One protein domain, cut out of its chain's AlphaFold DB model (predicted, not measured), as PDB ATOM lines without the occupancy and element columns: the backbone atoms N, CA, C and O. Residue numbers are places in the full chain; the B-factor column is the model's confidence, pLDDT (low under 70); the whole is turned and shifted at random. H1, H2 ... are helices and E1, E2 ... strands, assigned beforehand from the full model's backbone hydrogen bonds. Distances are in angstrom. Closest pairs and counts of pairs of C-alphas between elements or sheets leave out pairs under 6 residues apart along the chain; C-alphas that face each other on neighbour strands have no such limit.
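This is residues 90 to 159 of the 196 residues of an uncharacterized protein of Raphidocelis subcapitata (UniProt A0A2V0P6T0). With little regular structure, this is two small strand hairpins, E3-E4 and E1-E2, toward opposite ends of an elongated outline, with the short helix H1 off to one side. The 70 printed residues run E1, E2, E3, E4, H1, with 27 in named elements; the class is mixed and both sheets are antiparallel. It is only just loose, close to compact: radius of gyration of the C-alphas 13.6 A, spans 45 by 28 by 19 A.

Find C-alpha 121 at (150.451, 127.965, 185.195); E3, residues 121 to 125, runs 12.9 A from there, and E4, residues 131 to 135, 13.4 A. E1 is residues 90 to 93, 9.9 A, and E2 residues 100 to 104, 13.4 A. H1, residues 151 to 158, runs 10.6 A to C-alpha 158 at (138.120, 143.107, 183.789).

In hairpin E3-E4, antiparallel at 146 degrees, find N 122 and O 134 within hydrogen-bond range, 2.8 A. In hairpin E1-E2, at 147 degrees, N 92 and O 101 are 2.8 A apart. H1, with every O i to N i+4 pair within range, is apart from E1, E2 and E3.

The farthest C-alphas, Ala 96 and Glu 128, are 45.3 A apart. The printed part has no cut; links 105 to 120 and 136 to 150 are long. Residues 149 to 159 have pLDDT under 70.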
ATOM      1  N   LYS A  90     139.581 118.611 181.008       91.81
ATOM      2  CA  LYS A  90     139.658 117.516 180.043       91.81
ATOM      3  C   LYS A  90     140.260 118.013 178.734       91.81
ATOM      4  O   LYS A  90     139.728 118.936 178.123       91.81
ATOM      5  N   ARG A  91     141.337 117.372 178.267       93.06
ATOM      6  CA  ARG A  91     141.882 117.616 176.923       93.06
ATOM      7  C   ARG A  91     140.945 117.011 175.880       93.06
ATOM      8  O   ARG A  91     140.685 115.809 175.903       93.06
ATOM      9  N   VAL A  92     140.472 117.828 174.953       95.75
ATOM     10  CA  VAL A  92     139.620 117.422 173.834       95.75
ATOM     11  C   VAL A  92     140.341 117.754 172.531       95.75
ATOM     12  O   VAL A  92     141.074 118.737 172.449       95.75
ATOM     13  N   LYS A  93     140.213 116.892 171.519       96.56
ATOM     14  CA  LYS A  93     140.734 117.145 170.171       96.56
ATOM     15  C   LYS A  93     139.599 117.686 169.314       96.56
ATOM     16  O   LYS A  93     138.552 117.049 169.228       96.56
ATOM     17  N   ASP A  94     139.807 118.842 168.710       96.00
ATOM     18  CA  ASP A  94     138.870 119.414 167.758       96.00
ATOM     19  C   ASP A  94     138.955 118.676 166.417       96.00
ATOM     20  O   ASP A  94     140.044 118.407 165.906       96.00
ATOM     21  N   ALA A  95     137.800 118.312 165.861       94.75
ATOM     22  CA  ALA A  95     137.729 117.507 164.644       94.75
ATOM     23  C   ALA A  95     138.015 118.327 163.379       94.75
ATOM     24  O   ALA A  95     138.526 117.775 162.409       94.75
ATOM     25  N   ALA A  96     137.703 119.626 163.389       94.88
ATOM     26  CA  ALA A  96     137.873 120.496 162.230       94.88
ATOM     27  C   ALA A  96     139.337 120.908 162.030       94.88
ATOM     28  O   ALA A  96     139.856 120.850 160.920       94.88
ATOM     29  N   SER A  97     140.013 121.306 163.110       94.75
ATOM     30  CA  SER A  97     141.404 121.773 163.078       94.75
ATOM     31  C   SER A  97     142.434 120.689 163.401       94.75
ATOM     32  O   SER A  97     143.614 120.853 163.103       94.75
ATOM     33  N   GLY A  98     142.026 119.604 164.068       95.81
ATOM     34  CA  GLY A  98     142.940 118.604 164.620       95.81
ATOM     35  C   GLY A  98     143.711 119.069 165.863       95.81
ATOM     36  O   GLY A  98     144.459 118.267 166.427       95.81
ATOM     37  N   GLN A  99     143.522 120.316 166.306       94.81
ATOM     38  CA  GLN A  99     144.189 120.884 167.476       94.81
ATOM     39  C   GLN A  99     143.517 120.448 168.781       94.81
ATOM     40  O   GLN A  99     142.380 119.974 168.803       94.81
ATOM     41  N   HIS A 100     144.224 120.607 169.898       93.88
ATOM     42  CA  HIS A 100     143.676 120.332 171.222       93.88
ATOM     43  C   HIS A 100     143.132 121.599 171.888       93.88
ATOM     44  O   HIS A 100     143.695 122.678 171.731       93.88
ATOM     45  N   TYR A 101     142.066 121.453 172.670       93.38
ATOM     46  CA  TYR A 101     141.597 122.447 173.634       93.38
ATOM     47  C   TYR A 101     141.309 121.768 174.974       93.38
ATOM     48  O   TYR A 101     141.207 120.539 175.058       93.38
ATOM     49  N   TYR A 102     141.185 122.557 176.032       91.69
ATOM     50  CA  TYR A 102     140.852 122.075 177.363       91.69
ATOM     51  C   TYR A 102     139.440 122.526 177.725       91.69
ATOM     52  O   TYR A 102     139.096 123.695 177.569       91.69
ATOM     53  N   TRP A 103     138.622 121.590 178.196       90.88
ATOM     54  CA  TRP A 103     137.258 121.834 178.655       90.88
ATOM     55  C   TRP A 103     137.152 121.527 180.145       90.88
ATOM     56  O   TRP A 103     137.481 120.422 180.583       90.88
ATOM     57  N   ASN A 104     136.709 122.503 180.927       87.75
ATOM     58  CA  ASN A 104     136.421 122.327 182.339       87.75
ATOM     59  C   ASN A 104     135.016 121.742 182.496       87.75
ATOM     60  O   ASN A 104     134.020 122.434 182.310       87.75
ATOM     61  N   GLN A 105     134.935 120.471 182.888       87.06
ATOM     62  CA  GLN A 105     133.654 119.765 183.009       87.06
ATOM     63  C   GLN A 105     132.768 120.288 184.150       87.06
ATOM     64  O   GLN A 105     131.604 119.915 184.238       87.06
ATOM     65  N   ARG A 106     133.324 121.100 185.059       82.56
ATOM     66  CA  ARG A 106     132.595 121.665 186.200       82.56
ATOM     67  C   ARG A 106     131.947 123.008 185.871       82.56
ATOM     68  O   ARG A 106     130.883 123.297 186.406       82.56
ATOM     69  N   THR A 107     132.607 123.835 185.064       82.25
ATOM     70  CA  THR A 107     132.178 125.214 184.761       82.25
ATOM     71  C   THR A 107     131.757 125.413 183.309       82.25
ATOM     72  O   THR A 107     131.370 126.516 182.939       82.25
ATOM     73  N   ASP A 108     131.873 124.374 182.482       84.50
ATOM     74  CA  ASP A 108     131.688 124.409 181.029       84.50
ATOM     75  C   ASP A 108     132.585 125.409 180.278       84.50
ATOM     76  O   ASP A 108     132.401 125.664 179.089       84.50
ATOM     77  N   ALA A 109     133.624 125.929 180.935       82.75
ATOM     78  CA  ALA A 109     134.605 126.800 180.305       82.75
ATOM     79  C   ALA A 109     135.505 126.012 179.339       82.75
ATOM     80  O   ALA A 109     135.978 124.917 179.657       82.75
ATOM     81  N   THR A 110     135.797 126.586 178.175       87.88
ATOM     82  CA  THR A 110     136.736 126.028 177.193       87.88
ATOM     83  C   THR A 110     137.903 126.979 176.954       87.88
ATOM     84  O   THR A 110     137.769 128.201 177.050       87.88
ATOM     85  N   THR A 111     139.079 126.429 176.658       87.38
ATOM     86  CA  THR A 111     140.235 127.221 176.226       87.38
ATOM     87  C   THR A 111     140.235 127.413 174.708       87.38
ATOM     88  O   THR A 111     139.666 126.593 173.984       87.38
ATOM     89  N   PRO A 112     140.931 128.441 174.191       87.38
ATOM     90  CA  PRO A 112     141.216 128.541 172.763       87.38
ATOM     91  C   PRO A 112     141.945 127.292 172.239       87.38
ATOM     92  O   PRO A 112     142.665 126.619 172.984       87.38
ATOM     93  N   LEU A 113     141.781 126.996 170.947       90.00
ATOM     94  CA  LEU A 113     142.494 125.905 170.277       90.00
ATOM     95  C   LEU A 113     144.008 126.131 170.352       90.00
ATOM     96  O   LEU A 113     144.498 127.204 170.009       90.00
ATOM     97  N   GLY A 114     144.742 125.115 170.805       85.81
ATOM     98  CA  GLY A 114     146.191 125.165 170.995       85.81
ATOM     99  C   GLY A 114     146.649 125.916 172.249       85.81
ATOM    100  O   GLY A 114     147.849 125.968 172.503       85.81
ATOM    101  N   ALA A 115     145.734 126.478 173.046       84.31
ATOM    102  CA  ALA A 115     146.113 127.125 174.297       84.31
ATOM    103  C   ALA A 115     146.595 126.089 175.331       84.31
ATOM    104  O   ALA A 115     146.050 124.980 175.384       84.31
ATOM    105  N   PRO A 116     147.585 126.438 176.173       80.44
ATOM    106  CA  PRO A 116     148.054 125.564 177.239       80.44
ATOM    107  C   PRO A 116     146.966 125.326 178.291       80.44
ATOM    108  O   PRO A 116     146.002 126.087 178.422       80.44
ATOM    109  N   ARG A 117     147.133 124.249 179.063       82.19
ATOM    110  CA  ARG A 117     146.220 123.900 180.149       82.19
ATOM    111  C   ARG A 117     146.247 125.005 181.222       82.19
ATOM    112  O   ARG A 117     147.332 125.352 181.680       82.19
ATOM    113  N   PRO A 118     145.095 125.530 181.678       72.12
ATOM    114  CA  PRO A 118     145.069 126.637 182.643       72.12
ATOM    115  C   PRO A 118     145.715 126.291 183.988       72.12
ATOM    116  O   PRO A 118     146.387 127.124 184.580       72.12
ATOM    117  N   ASP A 119     145.565 125.041 184.427       77.12
ATOM    118  CA  ASP A 119     146.126 124.514 185.681       77.12
ATOM    119  C   ASP A 119     147.647 124.264 185.618       77.12
ATOM    120  O   ASP A 119     148.277 123.878 186.597       77.12
ATOM    121  N   ALA A 120     148.260 124.455 184.449       80.50
ATOM    122  CA  ALA A 120     149.698 124.298 184.297       80.50
ATOM    123  C   ALA A 120     150.476 125.549 184.730       80.50
ATOM    124  O   ALA A 120     151.674 125.461 184.992       80.50
ATOM    125  N   TRP A 121     149.815 126.709 184.818       81.50
ATOM    126  CA  TRP A 121     150.451 127.965 185.195       81.50
ATOM    127  C   TRP A 121     150.541 128.113 186.709       81.50
ATOM    128  O   TRP A 121     149.538 128.145 187.417       81.50
ATOM    129  N   VAL A 122     151.763 128.277 187.198       83.75
ATOM    130  CA  VAL A 122     152.074 128.488 188.607       83.75
ATOM    131  C   VAL A 122     152.580 129.910 188.794       83.75
ATOM    132  O   VAL A 122     153.466 130.361 188.070       83.75
ATOM    133  N   GLY A 123     152.010 130.627 189.764       85.50
ATOM    134  CA  GLY A 123     152.489 131.949 190.156       85.50
ATOM    135  C   GLY A 123     153.800 131.836 190.926       85.50
ATOM    136  O   GLY A 123     153.830 131.271 192.018       85.50
ATOM    137  N   VAL A 124     154.871 132.391 190.369       88.75
ATOM    138  CA  VAL A 124     156.199 132.432 190.978       88.75
ATOM    139  C   VAL A 124     156.545 133.880 191.316       88.75
ATOM    140  O   VAL A 124     156.373 134.786 190.501       88.75
ATOM    141  N   ARG A 125     157.019 134.116 192.544       87.38
ATOM    142  CA  ARG A 125     157.495 135.437 192.974       87.38
ATOM    143  C   ARG A 125     158.993 135.587 192.723       87.38
ATOM    144  O   ARG A 125     159.766 134.694 193.061       87.38
ATOM    145  N   THR A 126     159.403 136.722 192.164       86.50
ATOM    146  CA  THR A 126     160.812 137.118 192.051       86.50
ATOM    147  C   THR A 126     161.335 137.622 193.397       86.50
ATOM    148  O   THR A 126     160.563 137.977 194.292       86.50
ATOM    149  N   GLN A 127     162.660 137.691 193.542       86.69
ATOM    150  CA  GLN A 127     163.311 138.233 194.742       86.69
ATOM    151  C   GLN A 127     162.976 139.718 194.975       86.69
ATOM    152  O   GLN A 127     162.937 140.179 196.112       86.69
ATOM    153  N   GLU A 128     162.673 140.445 193.903       89.44
ATOM    154  CA  GLU A 128     162.241 141.847 193.918       89.44
ATOM    155  C   GLU A 128     160.757 142.006 194.301       89.44
ATOM    156  O   GLU A 128     160.252 143.122 194.389       89.44
ATOM    157  N   GLY A 129     160.039 140.899 194.523       88.69
ATOM    158  CA  GLY A 129     158.617 140.890 194.869       88.69
ATOM    159  C   GLY A 129     157.666 140.921 193.669       88.69
ATOM    160  O   GLY A 129     156.451 140.984 193.858       88.69
ATOM    161  N   GLY A 130     158.186 140.845 192.442       88.38
ATOM    162  CA  GLY A 130     157.383 140.734 191.230       88.38
ATOM    163  C   GLY A 130     156.703 139.369 191.113       88.38
ATOM    164  O   GLY A 130     157.264 138.360 191.526       88.38
ATOM    165  N   LEU A 131     155.496 139.311 190.548       87.12
ATOM    166  CA  LEU A 131     154.799 138.052 190.261       87.12
ATOM    167  C   LEU A 131     154.903 137.749 188.766       87.12
ATOM    168  O   LEU A 131     154.526 138.587 187.952       87.12
ATOM    169  N   TYR A 132     155.380 136.562 188.409       89.00
ATOM    170  CA  TYR A 132     155.301 136.032 187.049       89.00
ATOM    171  C   TYR A 132     154.650 134.653 187.063       89.00
ATOM    172  O   TYR A 132     154.537 134.015 188.110       89.00
ATOM    173  N   PHE A 133     154.208 134.183 185.903       85.69
ATOM    174  CA  PHE A 133     153.591 132.874 185.766       85.69
ATOM    175  C   PHE A 133     154.515 131.945 184.988       85.69
ATOM    176  O   PHE A 133     155.045 132.325 183.948       85.69
ATOM    177  N   HIS A 134     154.714 130.735 185.503       85.69
ATOM    178  CA  HIS A 134     155.497 129.677 184.874       85.69
ATOM    179  C   HIS A 134     154.588 128.500 184.529       85.69
ATOM    180  O   HIS A 134     153.900 127.974 185.403       85.69
ATOM    181  N   ASN A 135     154.595 128.069 183.274       83.88
ATOM    182  CA  ASN A 135     153.847 126.914 182.806       83.88
ATOM    183  C   ASN A 135     154.653 125.627 183.039       83.88
ATOM    184  O   ASN A 135     155.675 125.408 182.396       83.88
ATOM    185  N   ARG A 136     154.180 124.752 183.929       82.12
ATOM    186  CA  ARG A 136     154.829 123.469 184.248       82.12
ATOM    187  C   ARG A 136     154.807 122.456 183.100       82.12
ATOM    188  O   ARG A 136     155.620 121.536 183.118       82.12
ATOM    189  N   ASP A 137     153.892 122.592 182.142       78.00
ATOM    190  CA  ASP A 137     153.737 121.617 181.057       78.00
ATOM    191  C   ASP A 137     154.763 121.843 179.928       78.00
ATOM    192  O   ASP A 137     155.266 120.873 179.363       78.00
ATOM    193  N   ASP A 138     155.083 123.101 179.600       81.00
ATOM    194  CA  ASP A 138     155.979 123.461 178.483       81.00
ATOM    195  C   ASP A 138     157.192 124.330 178.880       81.00
ATOM    196  O   ASP A 138     158.076 124.565 178.058       81.00
ATOM    197  N   GLY A 139     157.268 124.781 180.135       84.06
ATOM    198  CA  GLY A 139     158.350 125.620 180.654       84.06
ATOM    199  C   GLY A 139     158.252 127.106 180.288       84.06
ATOM    200  O   GLY A 139     159.160 127.869 180.626       84.06
ATOM    201  N   SER A 140     157.182 127.544 179.619       83.00
ATOM    202  CA  SER A 140     156.976 128.949 179.250       83.00
ATOM    203  C   SER A 140     156.835 129.840 180.485       83.00
ATOM    204  O   SER A 140     156.329 129.419 181.523       83.00
ATOM    205  N   THR A 141     157.246 131.104 180.374       87.81
ATOM    206  CA  THR A 141     157.098 132.105 181.442       87.81
ATOM    207  C   THR A 141     156.473 133.387 180.901       87.81
ATOM    208  O   THR A 141     156.662 133.712 179.730       87.81
ATOM    209  N   THR A 142     155.706 134.100 181.726       87.50
ATOM    210  CA  THR A 142     155.214 135.449 181.399       87.50
ATOM    211  C   THR A 142     156.151 136.528 181.910       87.50
ATOM    212  O   THR A 142     156.974 136.275 182.795       87.50
ATOM    213  N   ALA A 143     155.997 137.755 181.409       87.81
ATOM    214  CA  ALA A 143     156.689 138.880 182.011       87.81
ATOM    215  C   ALA A 143     156.175 139.129 183.442       87.81
ATOM    216  O   ALA A 143     155.040 138.797 183.807       87.81
ATOM    217  N   VAL A 144     157.035 139.711 184.273       88.19
ATOM    218  CA  VAL A 144     156.691 140.089 185.645       88.19
ATOM    219  C   VAL A 144     155.579 141.139 185.612       88.19
ATOM    220  O   VAL A 144     155.719 142.178 184.975       88.19
ATOM    221  N   GLY A 145     154.476 140.872 186.309       81.12
ATOM    222  CA  GLY A 145     153.303 141.743 186.357       81.12
ATOM    223  C   GLY A 145     152.311 141.556 185.206       81.12
ATOM    224  O   GLY A 145     151.257 142.191 185.231       81.12
ATOM    225  N   GLU A 146     152.587 140.688 184.227       80.31
ATOM    226  CA  GLU A 146     151.587 140.347 183.214       80.31
ATOM    227  C   GLU A 146     150.443 139.517 183.812       80.31
ATOM    228  O   GLU A 146     150.672 138.672 184.684       80.31
ATOM    229  N   PRO A 147     149.197 139.731 183.354       76.56
ATOM    230  CA  PRO A 147     148.068 138.922 183.782       76.56
ATOM    231  C   PRO A 147     148.219 137.473 183.308       76.56
ATOM    232  O   PRO A 147     148.839 137.193 182.282       76.56
ATOM    233  N   LEU A 148     147.589 136.553 184.044       70.50
ATOM    234  CA  LEU A 148     147.617 135.120 183.761       70.50
ATOM    235  C   LEU A 148     147.239 134.840 182.285       70.50
ATOM    236  O   LEU A 148     146.151 135.225 181.847       70.50
ATOM    237  N   PRO A 149     148.089 134.172 181.495       64.62
ATOM    238  CA  PRO A 149     147.821 133.949 180.082       64.62
ATOM    239  C   PRO A 149     146.639 132.986 179.935       64.62
ATOM    240  O   PRO A 149     146.694 131.817 180.308       64.62
ATOM    241  N   GLY A 150     145.525 133.503 179.419       64.06
ATOM    242  CA  GLY A 150     144.279 132.760 179.263       64.06
ATOM    243  C   GLY A 150     143.043 133.661 179.351       64.06
ATOM    244  O   GLY A 150     143.159 134.863 179.608       64.06
ATOM    245  N   PRO A 151     141.839 133.101 179.140       53.75
ATOM    246  CA  PRO A 151     140.586 133.836 179.343       53.75
ATOM    247  C   PRO A 151     140.463 134.361 180.786       53.75
ATOM    248  O   PRO A 151     139.953 135.456 181.008       53.75
ATOM    249  N   GLU A 152     141.035 133.637 181.746       58.72
ATOM    250  CA  GLU A 152     141.061 133.983 183.169       58.72
ATOM    251  C   GLU A 152     141.820 135.283 183.468       58.72
ATOM    252  O   GLU A 152     141.308 136.130 184.195       58.72
ATOM    253  N   GLY A 153     143.010 135.504 182.893       58.81
ATOM    254  CA  GLY A 153     143.741 136.753 183.152       58.81
ATOM    255  C   GLY A 153     143.056 137.971 182.547       58.81
ATOM    256  O   GLY A 153     143.150 139.069 183.100       58.81
ATOM    257  N   ARG A 154     142.278 137.781 181.471       53.59
ATOM    258  CA  ARG A 154     141.417 138.845 180.937       53.59
ATOM    259  C   ARG A 154     140.263 139.147 181.888       53.59
ATOM    260  O   ARG A 154     139.965 140.317 182.098       53.59
ATOM    261  N   LEU A 155     139.663 138.129 182.506       50.03
ATOM    262  CA  LEU A 155     138.596 138.310 183.499       50.03
ATOM    263  C   LEU A 155     139.108 138.954 184.795       50.03
ATOM    264  O   LEU A 155     138.442 139.830 185.342       50.03
ATOM    265  N   ALA A 156     140.307 138.589 185.256       51.72
ATOM    266  CA  ALA A 156     140.941 139.224 186.411       51.72
ATOM    267  C   ALA A 156     141.234 140.713 186.158       51.72
ATOM    268  O   ALA A 156     141.039 141.533 187.052       51.72
ATOM    269  N   THR A 157     141.625 141.068 184.929       51.91
ATOM    270  CA  THR A 157     141.849 142.468 184.519       51.91
ATOM    271  C   THR A 157     140.536 143.226 184.283       51.91
ATOM    272  O   THR A 157     140.497 144.446 184.405       51.91
ATOM    273  N   GLN A 158     139.447 142.518 183.967       47.97
ATOM    274  CA  GLN A 158     138.120 143.107 183.789       47.97
ATOM    275  C   GLN A 158     137.329 143.280 185.082       47.97
ATOM    276  O   GLN A 158     136.282 143.927 185.045       47.97
ATOM    277  N   ARG A 159     137.798 142.771 186.233       47.28
ATOM    278  CA  ARG A 159     137.272 143.287 187.498       47.28
ATOM    279  C   ARG A 159     137.604 144.775 187.521       47.28
ATOM    280  O   ARG A 159     138.792 145.099 187.498       47.28
TER     281      ARG A 159